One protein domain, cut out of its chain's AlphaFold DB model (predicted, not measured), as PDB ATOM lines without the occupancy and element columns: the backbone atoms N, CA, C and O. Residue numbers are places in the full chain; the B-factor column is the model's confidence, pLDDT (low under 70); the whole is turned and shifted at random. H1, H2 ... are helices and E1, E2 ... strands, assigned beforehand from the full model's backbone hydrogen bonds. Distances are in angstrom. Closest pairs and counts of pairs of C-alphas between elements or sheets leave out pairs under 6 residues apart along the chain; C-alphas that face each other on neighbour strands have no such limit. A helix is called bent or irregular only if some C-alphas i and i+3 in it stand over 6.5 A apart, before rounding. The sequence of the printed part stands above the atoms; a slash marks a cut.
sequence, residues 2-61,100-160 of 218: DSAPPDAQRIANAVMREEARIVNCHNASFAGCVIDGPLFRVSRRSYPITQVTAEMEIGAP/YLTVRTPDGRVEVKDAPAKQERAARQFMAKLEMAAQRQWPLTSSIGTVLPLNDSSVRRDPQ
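AT A GLANCE: This is residues 2 to 61 and 100 to 160 of the 218 residues of an uncharacterized protein of Nocardia nova SH22a (UniProt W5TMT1). Two small sheets share one helix, H2, which packs on a face of each, while the other helix, H1, reaches away from this body as an arm, with residues 2 to 14 sticking out. Of the 121 printed residues, those in named elements run H1, E1 to E7, H2, a mixed class. The sheets, E1 E2 E3 E4 and E5 E6 E7, are antiparallel. The whole is loose, radius of gyration of the C-alphas 17.3 A, a rod spanning 70 by 30 by 23 A.

HOW THE PARTS SIT: H1, residues 8 to 24, comes closest to E2, residues 33 to 36, at the C-alphas of Val 23 and Asp 36, 7.8 A apart. E1, residues 28 to 30, E2, E3, residues 39 to 42, and E4, residues 45 to 48, form a meander, each strand the antiparallel neighbour of the one before: N 30 and O 33 are 2.9 A apart, N 34 and O 41 2.8 A, N 40 and O 47 2.8 A, within hydrogen-bond range. In the second sheet E6, residues 100 to 104, is the inner strand between E5, residues 53 to 58, and E7, residues 110 to 116, with N 55 and O 102 at 2.8 A and N 101 and O 113 at 2.8 A. H2, residues 117 to 134, is on the first sheet at a height of 8.6 A, slantwise to the strands; its closest C-alphas to E1 are Phe 126 and Ala 28, 6.2 A. It is on the second at 8.8 A, along the strands; its closest C-alphas to E5 are Met 127 and Met 56, 7.6 A. Every O i to N i+4 pair is within range in H1, 12 of 14 in H2.

IN THESE COORDINATES: H1 begins at C-alpha 8 (187.106, 198.710, 127.675) and is 24.2 A long. E7 measures 20.0 A. H2, 24.9 A long, ends at C-alpha 134 (207.662, 173.281, 130.349); it is irregular, C-alphas 118 and 121 being 7.7 A apart.

THE WHOLE: Residues 62 to 99 are not printed, and C-alphas 61 and 100 are 12.4 A apart across this cut. Residues 135 to 160 hold no named element. The model's pLDDT is under 70 at residues 2 to 4, 60 to 61 and 139 to 160.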
ATOM      1  N   ASP A   2     184.197 209.842 113.568       52.25
ATOM      2  CA  ASP A   2     185.094 209.208 114.533       52.25
ATOM      3  C   ASP A   2     184.363 208.027 115.169       52.25
ATOM      4  O   ASP A   2     183.329 208.195 115.816       52.25
ATOM      5  N   SER A   3     184.851 206.810 114.932       63.03
ATOM      6  CA  SER A   3     184.337 205.635 115.629       63.03
ATOM      7  C   SER A   3     184.716 205.751 117.099       63.03
ATOM      8  O   SER A   3     185.904 205.804 117.419       63.03
ATOM      9  N   ALA A   4     183.709 205.788 117.973       63.56
ATOM     10  CA  ALA A   4     183.903 205.773 119.417       63.56
ATOM     11  C   ALA A   4     184.893 204.656 119.805       63.56
ATOM     12  O   ALA A   4     184.803 203.554 119.245       63.56
ATOM     13  N   PRO A   5     185.844 204.925 120.719       71.62
ATOM     14  CA  PRO A   5     186.828 203.933 121.114       71.62
ATOM     15  C   PRO A   5     186.118 202.662 121.598       71.62
ATOM     16  O   PRO A   5     185.072 202.752 122.250       71.62
ATOM     17  N   PRO A   6     186.638 201.471 121.251       73.25
ATOM     18  CA  PRO A   6     186.046 200.222 121.688       73.25
ATOM     19  C   PRO A   6     185.952 200.212 123.214       73.25
ATOM     20  O   PRO A   6     186.943 200.435 123.903       73.25
ATOM     21  N   ASP A   7     184.740 199.956 123.708       87.38
ATOM     22  CA  ASP A   7     184.431 199.805 125.126       87.38
ATOM     23  C   ASP A   7     185.495 198.929 125.811       87.38
ATOM     24  O   ASP A   7     185.838 197.850 125.308       87.38
ATOM     25  N   ALA A   8     186.037 199.387 126.941       81.81
ATOM     26  CA  ALA A   8     187.106 198.710 127.675       81.81
ATOM     27  C   ALA A   8     186.761 197.235 127.955       81.81
ATOM     28  O   ALA A   8     187.629 196.359 127.923       81.81
ATOM     29  N   GLN A   9     185.471 196.936 128.127       82.56
ATOM     30  CA  GLN A   9     184.970 195.583 128.335       82.56
ATOM     31  C   GLN A   9     185.145 194.673 127.103       82.56
ATOM     32  O   GLN A   9     185.406 193.476 127.239       82.56
ATOM     33  N   ARG A  10     185.061 195.218 125.881       82.25
ATOM     34  CA  ARG A  10     185.324 194.469 124.639       82.25
ATOM     35  C   ARG A  10     186.800 194.119 124.493       82.25
ATOM     36  O   ARG A  10     187.103 192.993 124.104       82.25
ATOM     37  N   ILE A  11     187.691 195.051 124.832       82.19
ATOM     38  CA  ILE A  11     189.142 194.822 124.808       82.19
ATOM     39  C   ILE A  11     189.503 193.729 125.820       82.19
ATOM     40  O   ILE A  11     190.158 192.757 125.452       82.19
ATOM     41  N   ALA A  12     188.995 193.821 127.053       77.44
ATOM     42  CA  ALA A  12     189.226 192.812 128.087       77.44
ATOM     43  C   ALA A  12     188.743 191.413 127.659       77.44
ATOM     44  O   ALA A  12     189.469 190.430 127.790       77.44
ATOM     45  N   ASN A  13     187.546 191.317 127.074       81.19
ATOM     46  CA  ASN A  13     187.016 190.049 126.571       81.19
ATOM     47  C   ASN A  13     187.830 189.482 125.396       81.19
ATOM     48  O   ASN A  13     187.968 188.264 125.281       81.19
ATOM     49  N   ALA A  14     188.346 190.335 124.508       80.81
ATOM     50  CA  ALA A  14     189.195 189.903 123.399       80.81
ATOM     51  C   ALA A  14     190.542 189.362 123.900       80.81
ATOM     52  O   ALA A  14     190.972 188.298 123.457       80.81
ATOM     53  N   VAL A  15     191.147 190.048 124.872       80.00
ATOM     54  CA  VAL A  15     192.397 189.641 125.526       80.00
ATOM     55  C   VAL A  15     192.214 188.294 126.237       80.00
ATOM     56  O   VAL A  15     192.920 187.344 125.903       80.00
ATOM     57  N   MET A  16     191.158 188.132 127.045       76.06
ATOM     58  CA  MET A  16     190.844 186.848 127.697       76.06
ATOM     59  C   MET A  16     190.619 185.691 126.708       76.06
ATOM     60  O   MET A  16     190.986 184.546 126.981       76.06
ATOM     61  N   ARG A  17     190.002 185.943 125.545       80.56
ATOM     62  CA  ARG A  17     189.805 184.906 124.514       80.56
ATOM     63  C   ARG A  17     191.119 184.477 123.879       80.56
ATOM     64  O   ARG A  17     191.306 183.288 123.621       80.56
ATOM     65  N   GLU A  18     192.001 185.432 123.617       78.88
ATOM     66  CA  GLU A  18     193.301 185.163 123.020       78.88
ATOM     67  C   GLU A  18     194.216 184.414 123.997       78.88
ATOM     68  O   GLU A  18     194.864 183.440 123.621       78.88
ATOM     69  N   GLU A  19     194.168 184.767 125.279       74.31
ATOM     70  CA  GLU A  19     194.813 184.013 126.354       74.31
ATOM     71  C   GLU A  19     194.338 182.572 126.415       74.31
ATOM     72  O   GLU A  19     195.145 181.645 126.362       74.31
ATOM     73  N   ALA A  20     193.018 182.374 126.470       75.88
ATOM     74  CA  ALA A  20     192.441 181.043 126.494       75.88
ATOM     75  C   ALA A  20     192.868 180.247 125.254       75.88
ATOM     76  O   ALA A  20     193.155 179.060 125.356       75.88
ATOM     77  N   ARG A  21     192.968 180.881 124.078       82.25
ATOM     78  CA  ARG A  21     193.459 180.237 122.849       82.25
ATOM     79  C   ARG A  21     194.912 179.775 122.988       82.25
ATOM     80  O   ARG A  21     195.225 178.647 122.606       82.25
ATOM     81  N   ILE A  22     195.775 180.620 123.551       80.44
ATOM     82  CA  ILE A  22     197.199 180.333 123.763       80.44
ATOM     83  C   ILE A  22     197.408 179.271 124.850       80.44
ATOM     84  O   ILE A  22     198.320 178.460 124.734       80.44
ATOM     85  N   VAL A  23     196.592 179.254 125.901       78.62
ATOM     86  CA  VAL A  23     196.666 178.237 126.960       78.62
ATOM     87  C   VAL A  23     196.137 176.896 126.445       78.62
ATOM     88  O   VAL A  23     196.807 175.872 126.564       78.62
ATOM     89  N   ASN A  24     194.986 176.907 125.766       82.31
ATOM     90  CA  ASN A  24     194.343 175.694 125.258       82.31
ATOM     91  C   ASN A  24     195.180 174.950 124.207       82.31
ATOM     92  O   ASN A  24     194.979 173.751 124.026       82.31
ATOM     93  N   CYS A  25     196.121 175.603 123.513       84.75
ATOM     94  CA  CYS A  25     196.975 174.892 122.558       84.75
ATOM     95  C   CYS A  25     197.958 173.920 123.239       84.75
ATOM     96  O   CYS A  25     198.327 172.906 122.638       84.75
ATOM     97  N   HIS A  26     198.298 174.173 124.507       85.69
ATOM     98  CA  HIS A  26     199.175 173.326 125.324       85.69
ATOM     99  C   HIS A  26     198.412 172.304 126.160       85.69
ATOM    100  O   HIS A  26     198.981 171.282 126.539       85.69
ATOM    101  N   ASN A  27     197.118 172.529 126.384       90.12
ATOM    102  CA  ASN A  27     196.285 171.597 127.130       90.12
ATOM    103  C   ASN A  27     196.260 170.223 126.451       90.12
ATOM    104  O   ASN A  27     196.133 170.081 125.224       90.12
ATOM    105  N   ALA A  28     196.438 169.191 127.268       94.06
ATOM    106  CA  ALA A  28     196.379 167.800 126.854       94.06
ATOM    107  C   ALA A  28     196.150 166.901 128.060       94.06
ATOM    108  O   ALA A  28     196.478 167.253 129.191       94.06
ATOM    109  N   SER A  29     195.640 165.699 127.817       94.69
ATOM    110  CA  SER A  29     195.538 164.684 128.858       94.69
ATOM    111  C   SER A  29     195.947 163.316 128.345       94.69
ATOM    112  O   SER A  29     195.671 162.959 127.198       94.69
ATOM    113  N   PHE A  30     196.618 162.555 129.202       95.06
ATOM    114  CA  PHE A  30     197.074 161.211 128.890       95.06
ATOM    115  C   PHE A  30     197.263 160.400 130.173       95.06
ATOM    116  O   PHE A  30     197.892 160.868 131.113       95.06
ATOM    117  N   ALA A  31     196.708 159.184 130.222       92.19
ATOM    118  CA  ALA A  31     196.880 158.233 131.330       92.19
ATOM    119  C   ALA A  31     196.649 158.811 132.753       92.19
ATOM    120  O   ALA A  31     197.311 158.429 133.717       92.19
ATOM    121  N   GLY A  32     195.697 159.744 132.898       91.31
ATOM    122  CA  GLY A  32     195.391 160.406 134.175       91.31
ATOM    123  C   GLY A  32     196.324 161.568 134.547       91.31
ATOM    124  O   GLY A  32     196.153 162.160 135.612       91.31
ATOM    125  N   CYS A  33     197.279 161.907 133.680       94.94
ATOM    126  CA  CYS A  33     198.027 163.157 133.708       94.94
ATOM    127  C   CYS A  33     197.304 164.200 132.847       94.94
ATOM    128  O   CYS A  33     196.784 163.879 131.773       94.94
ATOM    129  N   VAL A  34     197.274 165.448 133.305       94.62
ATOM    130  CA  VAL A  34     196.621 166.562 132.614       94.62
ATOM    131  C   VAL A  34     197.556 167.765 132.618       94.62
ATOM    132  O   VAL A  34     198.048 168.167 133.668       94.62
ATOM    133  N   ILE A  35     197.794 168.324 131.436       93.31
ATOM    134  CA  ILE A  35     198.444 169.618 131.245       93.31
ATOM    135  C   ILE A  35     197.340 170.660 131.193       93.31
ATOM    136  O   ILE A  35     196.438 170.570 130.355       93.31
ATOM    137  N   ASP A  36     197.422 171.609 132.111       88.00
ATOM    138  CA  ASP A  36     196.415 172.616 132.385       88.00
ATOM    139  C   ASP A  36     197.103 173.990 132.460       88.00
ATOM    140  O   ASP A  36     197.435 174.502 133.531       88.00
ATOM    141  N   GLY A  37     197.453 174.529 131.286       86.06
ATOM    142  CA  GLY A  37     198.277 175.730 131.154       86.06
ATOM    143  C   GLY A  37     199.617 175.631 131.903       86.06
ATOM    144  O   GLY A  37     200.455 174.810 131.525       86.06
ATOM    145  N   PRO A  38     199.856 176.462 132.937       86.69
ATOM    146  CA  PRO A  38     201.086 176.418 133.737       86.69
ATOM    147  C   PRO A  38     201.106 175.266 134.756       86.69
ATOM    148  O   PRO A  38     202.124 175.058 135.420       86.69
ATOM    149  N   LEU A  39     199.982 174.572 134.956       90.06
ATOM    150  CA  LEU A  39     199.840 173.519 135.948       90.06
ATOM    151  C   LEU A  39     199.876 172.154 135.270       90.06
ATOM    152  O   LEU A  39     199.227 171.892 134.262       90.06
ATOM    153  N   PHE A  40     200.609 171.244 135.883       92.81
ATOM    154  CA  PHE A  40     200.590 169.834 135.576       92.81
ATOM    155  C   PHE A  40     199.858 169.099 136.694       92.81
ATOM    156  O   PHE A  40     200.253 169.145 137.862       92.81
ATOM    157  N   ARG A  41     198.773 168.408 136.350       93.88
ATOM    158  CA  ARG A  41     197.964 167.646 137.298       93.88
ATOM    159  C   ARG A  41     198.219 166.169 137.104       93.88
ATOM    160  O   ARG A  41     198.093 165.635 136.005       93.88
ATOM    161  N   VAL A  42     198.520 165.496 138.201       93.94
ATOM    162  CA  VAL A  42     198.626 164.044 138.229       93.94
ATOM    163  C   VAL A  42     197.928 163.532 139.474       93.94
ATOM    164  O   VAL A  42     198.098 164.047 140.583       93.94
ATOM    165  N   SER A  43     197.065 162.537 139.275       88.25
ATOM    166  CA  SER A  43     196.223 161.983 140.333       88.25
ATOM    167  C   SER A  43     195.291 163.051 140.941       88.25
ATOM    168  O   SER A  43     194.323 163.453 140.301       88.25
ATOM    169  N   ARG A  44     195.541 163.515 142.174       90.12
ATOM    170  CA  ARG A  44     194.733 164.552 142.859       90.12
ATOM    171  C   ARG A  44     195.552 165.785 143.242       90.12
ATOM    172  O   ARG A  44     195.144 166.543 144.117       90.12
ATOM    173  N   ARG A  45     196.728 165.952 142.641       89.31
ATOM    174  CA  ARG A  45     197.664 167.032 142.954       89.31
ATOM    175  C   ARG A  45     197.974 167.836 141.702       89.31
ATOM    176  O   ARG A  45     197.898 167.308 140.593       89.31
ATOM    177  N   SER A  46     198.317 169.097 141.914       91.81
ATOM    178  CA  SER A  46     198.702 170.039 140.871       91.81
ATOM    179  C   SER A  46     200.099 170.554 141.191       91.81
ATOM    180  O   SER A  46     200.363 170.922 142.333       91.81
ATOM    181  N   TYR A  47     200.974 170.571 140.195       90.44
ATOM    182  CA  TYR A  47     202.351 171.043 140.298       90.44
ATOM    183  C   TYR A  47     202.621 172.076 139.200       90.44
ATOM    184  O   TYR A  47     202.004 171.987 138.138       90.44
ATOM    185  N   PRO A  48     203.538 173.033 139.392       91.06
ATOM    186  CA  PRO A  48     204.000 173.886 138.302       91.06
ATOM    187  C   PRO A  48     204.655 173.038 137.205       91.06
ATOM    188  O   PRO A  48     205.536 172.228 137.490       91.06
ATOM    189  N   ILE A  49     204.248 173.225 135.948       93.19
ATOM    190  CA  ILE A  49     204.726 172.413 134.816       93.19
ATOM    191  C   ILE A  49     206.241 172.509 134.608       93.19
ATOM    192  O   ILE A  49     206.872 171.542 134.201       93.19
ATOM    193  N   THR A  50     206.835 173.648 134.968       91.88
ATOM    194  CA  THR A  50     208.280 173.913 134.897       91.88
ATOM    195  C   THR A  50     209.103 173.083 135.885       91.88
ATOM    196  O   THR A  50     210.317 172.980 135.734       91.88
ATOM    197  N   GLN A  51     208.464 172.497 136.899       92.81
ATOM    198  CA  GLN A  51     209.111 171.688 137.936       92.81
ATOM    199  C   GLN A  51     208.860 170.186 137.768       92.81
ATOM    200  O   GLN A  51     209.313 169.388 138.589       92.81
ATOM    201  N   VAL A  52     208.110 169.793 136.738       94.06
ATOM    202  CA  VAL A  52     207.784 168.396 136.467       94.06
ATOM    203  C   VAL A  52     208.680 167.889 135.350       94.06
ATOM    204  O   VAL A  52     208.762 168.490 134.283       94.06
ATOM    205  N   THR A  53     209.314 166.743 135.574       93.69
ATOM    206  CA  THR A  53     210.010 166.009 134.516       93.69
ATOM    207  C   THR A  53     209.242 164.736 134.210       93.69
ATOM    208  O   THR A  53     208.738 164.061 135.109       93.69
ATOM    209  N   ALA A  54     209.103 164.414 132.928       94.56
ATOM    210  CA  ALA A  54     208.462 163.182 132.505       94.56
ATOM    211  C   ALA A  54     209.328 162.462 131.481       94.56
ATOM    212  O   ALA A  54     209.954 163.081 130.623       94.56
ATOM    213  N   GLU A  55     209.330 161.143 131.574       93.12
ATOM    214  CA  GLU A  55     210.062 160.237 130.704       93.12
ATOM    215  C   GLU A  55     209.067 159.202 130.185       93.12
ATOM    216  O   GLU A  55     208.264 158.650 130.941       93.12
ATOM    217  N   MET A  56     209.085 158.960 128.876       94.38
ATOM    218  CA  MET A  56     208.238 157.956 128.249       94.38
ATOM    219  C   MET A  56     209.103 156.788 127.796       94.38
ATOM    220  O   MET A  56     209.960 156.940 126.927       94.38
ATOM    221  N   GLU A  57     208.816 155.612 128.333       88.62
ATOM    222  CA  GLU A  57     209.443 154.361 127.943       88.62
ATOM    223  C   GLU A  57     208.428 153.481 127.220       88.62
ATOM    224  O   GLU A  57     207.337 153.187 127.715       88.62
ATOM    225  N   ILE A  58     208.788 153.031 126.022       88.31
ATOM    226  CA  ILE A  58     208.007 152.031 125.302       88.31
ATOM    227  C   ILE A  58     208.577 150.677 125.715       88.31
ATOM    228  O   ILE A  58     209.689 150.320 125.330       88.31
ATOM    229  N   GLY A  59     207.836 149.940 126.542       72.06
ATOM    230  CA  GLY A  59     208.280 148.638 127.016       72.06
ATOM    231  C   GLY A  59     208.406 147.650 125.858       72.06
ATOM    232  O   GLY A  59     207.495 147.529 125.038       72.06
ATOM    233  N   ALA A  60     209.514 146.904 125.820       52.25
ATOM    234  CA  ALA A  60     209.644 145.723 124.972       52.25
ATOM    235  C   ALA A  60     208.482 144.746 125.257       52.25
ATOM    236  O   ALA A  60     208.023 144.676 126.405       52.25
ATOM    237  N   PRO A  61     207.988 143.993 124.250       52.69
ATOM    238  CA  PRO A  61     206.891 143.050 124.438       52.69
ATOM    239  C   PRO A  61     207.227 142.159 125.624       52.69
ATOM    240  O   PRO A  61     208.265 141.500 125.630       52.69
ATOM    241  N   TYR A 100     205.000 153.145 129.302       91.06
ATOM    242  CA  TYR A 100     205.138 153.623 130.664       91.06
ATOM    243  C   TYR A 100     205.530 155.095 130.612       91.06
ATOM    244  O   TYR A 100     206.520 155.468 129.990       91.06
ATOM    245  N   LEU A 101     204.714 155.937 131.232       92.75
ATOM    246  CA  LEU A 101     204.995 157.343 131.454       92.75
ATOM    247  C   LEU A 101     205.424 157.502 132.910       92.75
ATOM    248  O   LEU A 101     204.603 157.357 133.817       92.75
ATOM    249  N   THR A 102     206.697 157.796 133.122       92.75
ATOM    250  CA  THR A 102     207.273 158.055 134.438       92.75
ATOM    251  C   THR A 102     207.313 159.557 134.656       92.75
ATOM    252  O   THR A 102     207.992 160.273 133.931       92.75
ATOM    253  N   VAL A 103     206.589 160.046 135.655       93.44
ATOM    254  CA  VAL A 103     206.530 161.464 136.012       93.44
ATOM    255  C   VAL A 103     207.221 161.669 137.350       93.44
ATOM    256  O   VAL A 103     206.823 161.063 138.347       93.44
ATOM    257  N   ARG A 104     208.223 162.546 137.398       92.56
ATOM    258  CA  ARG A 104     208.877 162.974 138.636       92.56
ATOM    259  C   ARG A 104     208.358 164.354 139.020       92.56
ATOM    260  O   ARG A 104     208.387 165.302 138.238       92.56
ATOM    261  N   THR A 105     207.842 164.431 140.235       93.75
ATOM    262  CA  THR A 105     207.269 165.647 140.823       93.75
ATOM    263  C   THR A 105     208.313 166.371 141.679       93.75
ATOM    264  O   THR A 105     209.244 165.717 142.162       93.75
ATOM    265  N   PRO A 106     208.165 167.687 141.923       90.44
ATOM    266  CA  PRO A 106     209.096 168.449 142.765       90.44
ATOM    267  C   PRO A 106     209.193 167.923 144.204       90.44
ATOM    268  O   PRO A 106     210.237 168.047 144.833       90.44
ATOM    269  N   ASP A 107     208.149 167.252 144.696       90.25
ATOM    270  CA  ASP A 107     208.126 166.594 146.010       90.25
ATOM    271  C   ASP A 107     209.030 165.339 146.081       90.25
ATOM    272  O   ASP A 107     208.996 164.601 147.067       90.25
ATOM    273  N   GLY A 108     209.764 165.012 145.010       88.25
ATOM    274  CA  GLY A 108     210.587 163.805 144.896       88.25
ATOM    275  C   GLY A 108     209.791 162.524 144.627       88.25
ATOM    276  O   GLY A 108     210.364 161.434 144.600       88.25
ATOM    277  N   ARG A 109     208.470 162.613 144.417       85.06
ATOM    278  CA  ARG A 109     207.640 161.441 144.100       85.06
ATOM    279  C   ARG A 109     207.738 161.095 142.626       85.06
ATOM    280  O   ARG A 109     207.720 161.986 141.775       85.06
ATOM    281  N   VAL A 110     207.738 159.796 142.355       88.88
ATOM    282  CA  VAL A 110     207.727 159.231 141.009       88.88
ATOM    283  C   VAL A 110     206.399 158.512 140.797       88.88
ATOM    284  O   VAL A 110     206.090 157.552 141.500       88.88
ATOM    285  N   GLU A 111     205.598 158.986 139.849       84.00
ATOM    286  CA  GLU A 111     204.362 158.329 139.433       84.00
ATOM    287  C   GLU A 111     204.558 157.664 138.072       84.00
ATOM    288  O   GLU A 111     204.892 158.330 137.097       84.00
ATOM    289  N   VAL A 112     204.317 156.356 137.997       89.62
ATOM    290  CA  VAL A 112     204.352 155.605 136.737       89.62
ATOM    291  C   VAL A 112     202.920 155.357 136.283       89.62
ATOM    292  O   VAL A 112     202.122 154.775 137.021       89.62
ATOM    293  N   LYS A 113     202.583 155.809 135.076       89.75
ATOM    294  CA  LYS A 113     201.301 155.541 134.422       89.75
ATOM    295  C   LYS A 113     201.526 154.620 133.238       89.75
ATOM    296  O   LYS A 113     202.417 154.868 132.432       89.75
ATOM    297  N   ASP A 114     200.719 153.576 133.113       89.75
ATOM    298  CA  ASP A 114     200.780 152.673 131.973       89.75
ATOM    299  C   ASP A 114     199.625 152.910 130.997       89.75
ATOM    300  O   ASP A 114     198.497 153.230 131.377       89.75
ATOM    301  N   ALA A 115     199.914 152.751 129.709       89.25
ATOM    302  CA  ALA A 115     198.933 152.852 128.642       89.25
ATOM    303  C   ALA A 115     199.156 151.767 127.573       89.25
ATOM    304  O   ALA A 115     200.281 151.288 127.387       89.25
ATOM    305  N   PRO A 116     198.106 151.363 126.834       89.31
ATOM    306  CA  PRO A 116     198.248 150.429 125.721       89.31
ATOM    307  C   PRO A 116     199.129 151.003 124.603       89.31
ATOM    308  O   PRO A 116     198.978 152.174 124.253       89.31
ATOM    309  N   ALA A 117     199.952 150.172 123.949       87.19
ATOM    310  CA  ALA A 117     200.782 150.604 122.814       87.19
ATOM    311  C   ALA A 117     199.997 151.239 121.656       87.19
ATOM    312  O   ALA A 117     200.507 152.120 120.973       87.19
ATOM    313  N   LYS A 118     198.716 150.891 121.472       87.31
ATOM    314  CA  LYS A 118     197.848 151.553 120.478       87.31
ATOM    315  C   LYS A 118     197.741 153.070 120.672       87.31
ATOM    316  O   LYS A 118     197.373 153.775 119.738       87.31
ATOM    317  N   GLN A 119     198.027 153.565 121.875       92.00
ATOM    318  CA  GLN A 119     197.999 154.984 122.209       92.00
ATOM    319  C   GLN A 119     199.380 155.654 122.104       92.00
ATOM    320  O   GLN A 119     199.528 156.787 122.548       92.00
ATOM    321  N   GLU A 120     200.380 155.015 121.486       93.19
ATOM    322  CA  GLU A 120     201.738 155.568 121.346       93.19
ATOM    323  C   GLU A 120     201.766 156.947 120.708       93.19
ATOM    324  O   GLU A 120     202.416 157.860 121.214       93.19
ATOM    325  N   ARG A 121     201.005 157.133 119.629       94.69
ATOM    326  CA  ARG A 121     200.907 158.436 118.975       94.69
ATOM    327  C   ARG A 121     200.380 159.511 119.931       94.69
ATOM    328  O   ARG A 121     200.910 160.617 119.935       94.69
ATOM    329  N   ALA A 122     199.372 159.184 120.741       93.38
ATOM    330  CA  ALA A 122     198.815 160.107 121.726       93.38
ATOM    331  C   ALA A 122     199.814 160.393 122.859       93.38
ATOM    332  O   ALA A 122     199.959 161.544 123.259       93.38
ATOM    333  N   ALA A 123     200.556 159.379 123.313       95.25
ATOM    334  CA  ALA A 123     201.611 159.526 124.316       95.25
ATOM    335  C   ALA A 123     202.732 160.460 123.829       95.25
ATOM    336  O   ALA A 123     203.102 161.402 124.523       95.25
ATOM    337  N   ARG A 124     203.217 160.266 122.594       95.81
ATOM    338  CA  ARG A 124     204.233 161.133 121.970       95.81
ATOM    339  C   ARG A 124     203.743 162.572 121.815       95.81
ATOM    340  O   ARG A 124     204.485 163.501 122.110       95.81
ATOM    341  N   GLN A 125     202.496 162.760 121.381       95.56
ATOM    342  CA  GLN A 125     201.888 164.092 121.283       95.56
ATOM    343  C   GLN A 125     201.759 164.767 122.652       95.56
ATOM    344  O   GLN A 125     202.002 165.965 122.765       95.56
ATOM    345  N   PHE A 126     201.403 164.005 123.688       96.00
ATOM    346  CA  PHE A 126     201.349 164.500 125.058       96.00
ATOM    347  C   PHE A 126     202.732 164.926 125.558       96.00
ATOM    348  O   PHE A 126     202.865 166.032 126.069       96.00
ATOM    349  N   MET A 127     203.766 164.104 125.345       96.62
ATOM    350  CA  MET A 127     205.150 164.434 125.709       96.62
ATOM    351  C   MET A 127     205.655 165.692 124.999       96.62
ATOM    352  O   MET A 127     206.212 166.570 125.648       96.62
ATOM    353  N   ALA A 128     205.390 165.823 123.696       96.00
ATOM    354  CA  ALA A 128     205.762 167.017 122.941       96.00
ATOM    355  C   ALA A 128     205.081 168.279 123.500       96.00
ATOM    356  O   ALA A 128     205.727 169.306 123.680       96.00
ATOM    357  N   LYS A 129     203.786 168.202 123.832       94.69
ATOM    358  CA  LYS A 129     203.065 169.319 124.460       94.69
ATOM    359  C   LYS A 129     203.585 169.643 125.858       94.69
ATOM    360  O   LYS A 129     203.690 170.817 126.196       94.69
ATOM    361  N   LEU A 130     203.920 168.625 126.649       95.06
ATOM    362  CA  LEU A 130     204.507 168.801 127.975       95.06
ATOM    363  C   LEU A 130     205.831 169.555 127.888       95.06
ATOM    364  O   LEU A 130     206.024 170.523 128.613       95.06
ATOM    365  N   GLU A 131     206.708 169.149 126.971       94.56
ATOM    366  CA  GLU A 131     208.001 169.795 126.752       94.56
ATOM    367  C   GLU A 131     207.838 171.244 126.275       94.56
ATOM    368  O   GLU A 131     208.438 172.153 126.852       94.56
ATOM    369  N   MET A 132     206.958 171.487 125.298       92.62
ATOM    370  CA  MET A 132     206.638 172.842 124.831       92.62
ATOM    371  C   MET A 132     206.091 173.735 125.954       92.62
ATOM    372  O   MET A 132     206.419 174.919 126.020       92.62
ATOM    373  N   ALA A 133     205.259 173.183 126.837       91.12
ATOM    374  CA  ALA A 133     204.686 173.917 127.957       91.12
ATOM    375  C   ALA A 133     205.697 174.144 129.096       91.12
ATOM    376  O   ALA A 133     205.652 175.197 129.735       91.12
ATOM    377  N   ALA A 134     206.618 173.201 129.326       91.38
ATOM    378  CA  ALA A 134     207.662 173.281 130.349       91.38
ATOM    379  C   ALA A 134     208.774 174.280 129.992       91.38
ATOM    380  O   ALA A 134     209.270 174.979 130.872       91.38
ATOM    381  N   GLN A 135     209.139 174.388 128.709       90.94
ATOM    382  CA  GLN A 135     210.128 175.366 128.230       90.94
ATOM    383  C   GLN A 135     209.583 176.798 128.185       90.94
ATOM    384  O   GLN A 135     210.340 177.760 128.034       90.94
ATOM    385  N   ARG A 136     208.265 176.967 128.290       85.06
ATOM    386  CA  ARG A 136     207.637 178.277 128.214       85.06
ATOM    387  C   ARG A 136     207.799 179.030 129.529       85.06
ATOM    388  O   ARG A 136     207.544 178.501 130.606       85.06
ATOM    389  N   GLN A 137     208.163 180.305 129.432       82.06
ATOM    390  CA  GLN A 137     208.189 181.191 130.587       82.06
ATOM    391  C   GLN A 137     206.754 181.586 130.957       82.06
ATOM    392  O   GLN A 137     206.041 182.212 130.170       82.06
ATOM    393  N   TRP A 138     206.329 181.166 132.145       78.44
ATOM    394  CA  TRP A 138     205.059 181.542 132.763       78.44
ATOM    395  C   TRP A 138     205.332 182.582 133.863       78.44
ATOM    396  O   TRP A 138     206.362 182.471 134.531       78.44
ATOM    397  N   PRO A 139     204.444 183.565 134.107       69.25
ATOM    398  CA  PRO A 139     203.143 183.797 133.473       69.25
ATOM    399  C   PRO A 139     203.270 184.345 132.047       69.25
ATOM    400  O   PRO A 139     204.265 184.973 131.697       69.25
ATOM    401  N   LEU A 140     202.251 184.114 131.215       66.50
ATOM    402  CA  LEU A 140     202.208 184.712 129.883       66.50
ATOM    403  C   LEU A 140     202.160 186.234 130.049       66.50
ATOM    404  O   LEU A 140     201.224 186.763 130.644       66.50
ATOM    405  N   THR A 141     203.163 186.941 129.542       64.12
ATOM    406  CA  THR A 141     203.073 188.384 129.322       64.12
ATOM    407  C   THR A 141     202.441 188.605 127.959       64.12
ATOM    408  O   THR A 141     202.945 188.098 126.952       64.12
ATOM    409  N   SER A 142     201.324 189.332 127.911       62.69
ATOM    410  CA  SER A 142     200.752 189.760 126.632       62.69
ATOM    411  C   SER A 142     201.739 190.674 125.888       62.69
ATOM    412  O   SER A 142     202.663 191.227 126.489       62.69
ATOM    413  N   SER A 143     201.527 190.905 124.589       58.97
ATOM    414  CA  SER A 143     202.296 191.905 123.822       58.97
ATOM    415  C   SER A 143     202.181 193.330 124.385       58.97
ATOM    416  O   SER A 143     202.952 194.205 124.006       58.97
ATOM    417  N   ILE A 144     201.233 193.555 125.298       63.75
ATOM    418  CA  ILE A 144     200.943 194.827 125.964       63.75
ATOM    419  C   ILE A 144     201.629 194.882 127.351       63.75
ATOM    420  O   ILE A 144     201.468 195.839 128.099       63.75
ATOM    421  N   GLY A 145     202.408 193.857 127.725       62.53
ATOM    422  CA  GLY A 145     203.136 193.804 128.997       62.53
ATOM    423  C   GLY A 145     202.267 193.471 130.213       62.53
ATOM    424  O   GLY A 145     202.744 193.530 131.344       62.53
ATOM    425  N   THR A 146     201.000 193.099 130.011       55.84
ATOM    426  CA  THR A 146     200.133 192.661 131.110       55.84
ATOM    427  C   THR A 146     200.452 191.219 131.493       55.84
ATOM    428  O   THR A 146     200.502 190.332 130.636       55.84
ATOM    429  N   VAL A 147     200.678 190.989 132.790       61.84
ATOM    430  CA  VAL A 147     200.814 189.650 133.374       61.84
ATOM    431  C   VAL A 147     199.433 189.019 133.419       61.84
ATOM    432  O   VAL A 147     198.536 189.520 134.098       61.84
ATOM    433  N   LEU A 148     199.253 187.945 132.661       57.72
ATOM    434  CA  LEU A 148     197.956 187.305 132.516       57.72
ATOM    435  C   LEU A 148     197.654 186.491 133.781       57.72
ATOM    436  O   LEU A 148     198.467 185.638 134.158       57.72
ATOM    437  N   PRO A 149     196.536 186.760 134.481       55.22
ATOM    438  CA  PRO A 149     196.215 186.044 135.700       55.22
ATOM    439  C   PRO A 149     195.956 184.576 135.360       55.22
ATOM    440  O   PRO A 149     195.062 184.245 134.580       55.22
ATOM    441  N   LEU A 150     196.734 183.690 135.981       56.72
ATOM    442  CA  LEU A 150     196.553 182.239 135.952       56.72
ATOM    443  C   LEU A 150     195.319 181.865 136.781       56.72
ATOM    444  O   LEU A 150     195.427 181.227 137.822       56.72
ATOM    445  N   ASN A 151     194.146 182.357 136.397       56.66
ATOM    446  CA  ASN A 151     192.923 182.018 137.096       56.66
ATOM    447  C   ASN A 151     192.502 180.614 136.646       56.66
ATOM    448  O   ASN A 151     192.274 180.407 135.455       56.66
ATOM    449  N   ASP A 152     192.363 179.674 137.585       53.47
ATOM    450  CA  ASP A 152     191.979 178.267 137.337       53.47
ATOM    451  C   ASP A 152     190.700 178.120 136.481       53.47
ATOM    452  O   ASP A 152     190.426 177.066 135.910       53.47
ATOM    453  N   SER A 153     189.882 179.175 136.387       52.66
ATOM    454  CA  SER A 153     188.629 179.206 135.632       52.66
ATOM    455  C   SER A 153     188.767 179.520 134.136       52.66
ATOM    456  O   SER A 153     187.792 179.337 133.408       52.66
ATOM    457  N   SER A 154     189.908 180.035 133.655       53.16
ATOM    458  CA  SER A 154     190.083 180.388 132.228       53.16
ATOM    459  C   SER A 154     190.381 179.173 131.346       53.16
ATOM    460  O   SER A 154     190.253 179.222 130.118       53.16
ATOM    461  N   VAL A 155     190.715 178.053 131.977       53.09
ATOM    462  CA  VAL A 155     190.978 176.794 131.306       53.09
ATOM    463  C   VAL A 155     189.636 176.163 130.976       53.09
ATOM    464  O   VAL A 155     188.891 175.684 131.837       53.09
ATOM    465  N   ARG A 156     189.321 176.135 129.680       49.84
ATOM    466  CA  ARG A 156     188.266 175.270 129.162       49.84
ATOM    467  C   ARG A 156     188.646 173.852 129.571       49.84
ATOM    468  O   ARG A 156     189.591 173.296 129.021       49.84
ATOM    469  N   ARG A 157     187.919 173.272 130.533       51.75
ATOM    470  CA  ARG A 157     187.943 171.824 130.740       51.75
ATOM    471  C   ARG A 157     187.622 171.228 129.380       51.75
ATOM    472  O   ARG A 157     186.485 171.352 128.918       51.75
ATOM    473  N   ASP A 158     188.622 170.648 128.722       49.22
ATOM    474  CA  ASP A 158     188.354 169.760 127.603       49.22
ATOM    475  C   ASP A 158     187.265 168.796 128.090       49.22
ATOM    476  O   ASP A 158     187.334 168.367 129.249       49.22
ATOM    477  N   PRO A 159     186.224 168.504 127.291       51.94
ATOM    478  CA  PRO A 159     185.201 167.530 127.648       51.94
ATOM    479  C   PRO A 159     185.865 166.149 127.722       51.94
ATOM    480  O   PRO A 159     185.809 165.340 126.795       51.94
ATOM    481  N   GLN A 160     186.589 165.911 128.811       49.25
ATOM    482  CA  GLN A 160     187.480 164.792 128.989       49.25
ATOM    483  C   GLN A 160     186.607 163.557 129.191       49.25
ATOM    484  O   GLN A 160     186.094 163.270 130.267       49.25
TER     485      GLN A 160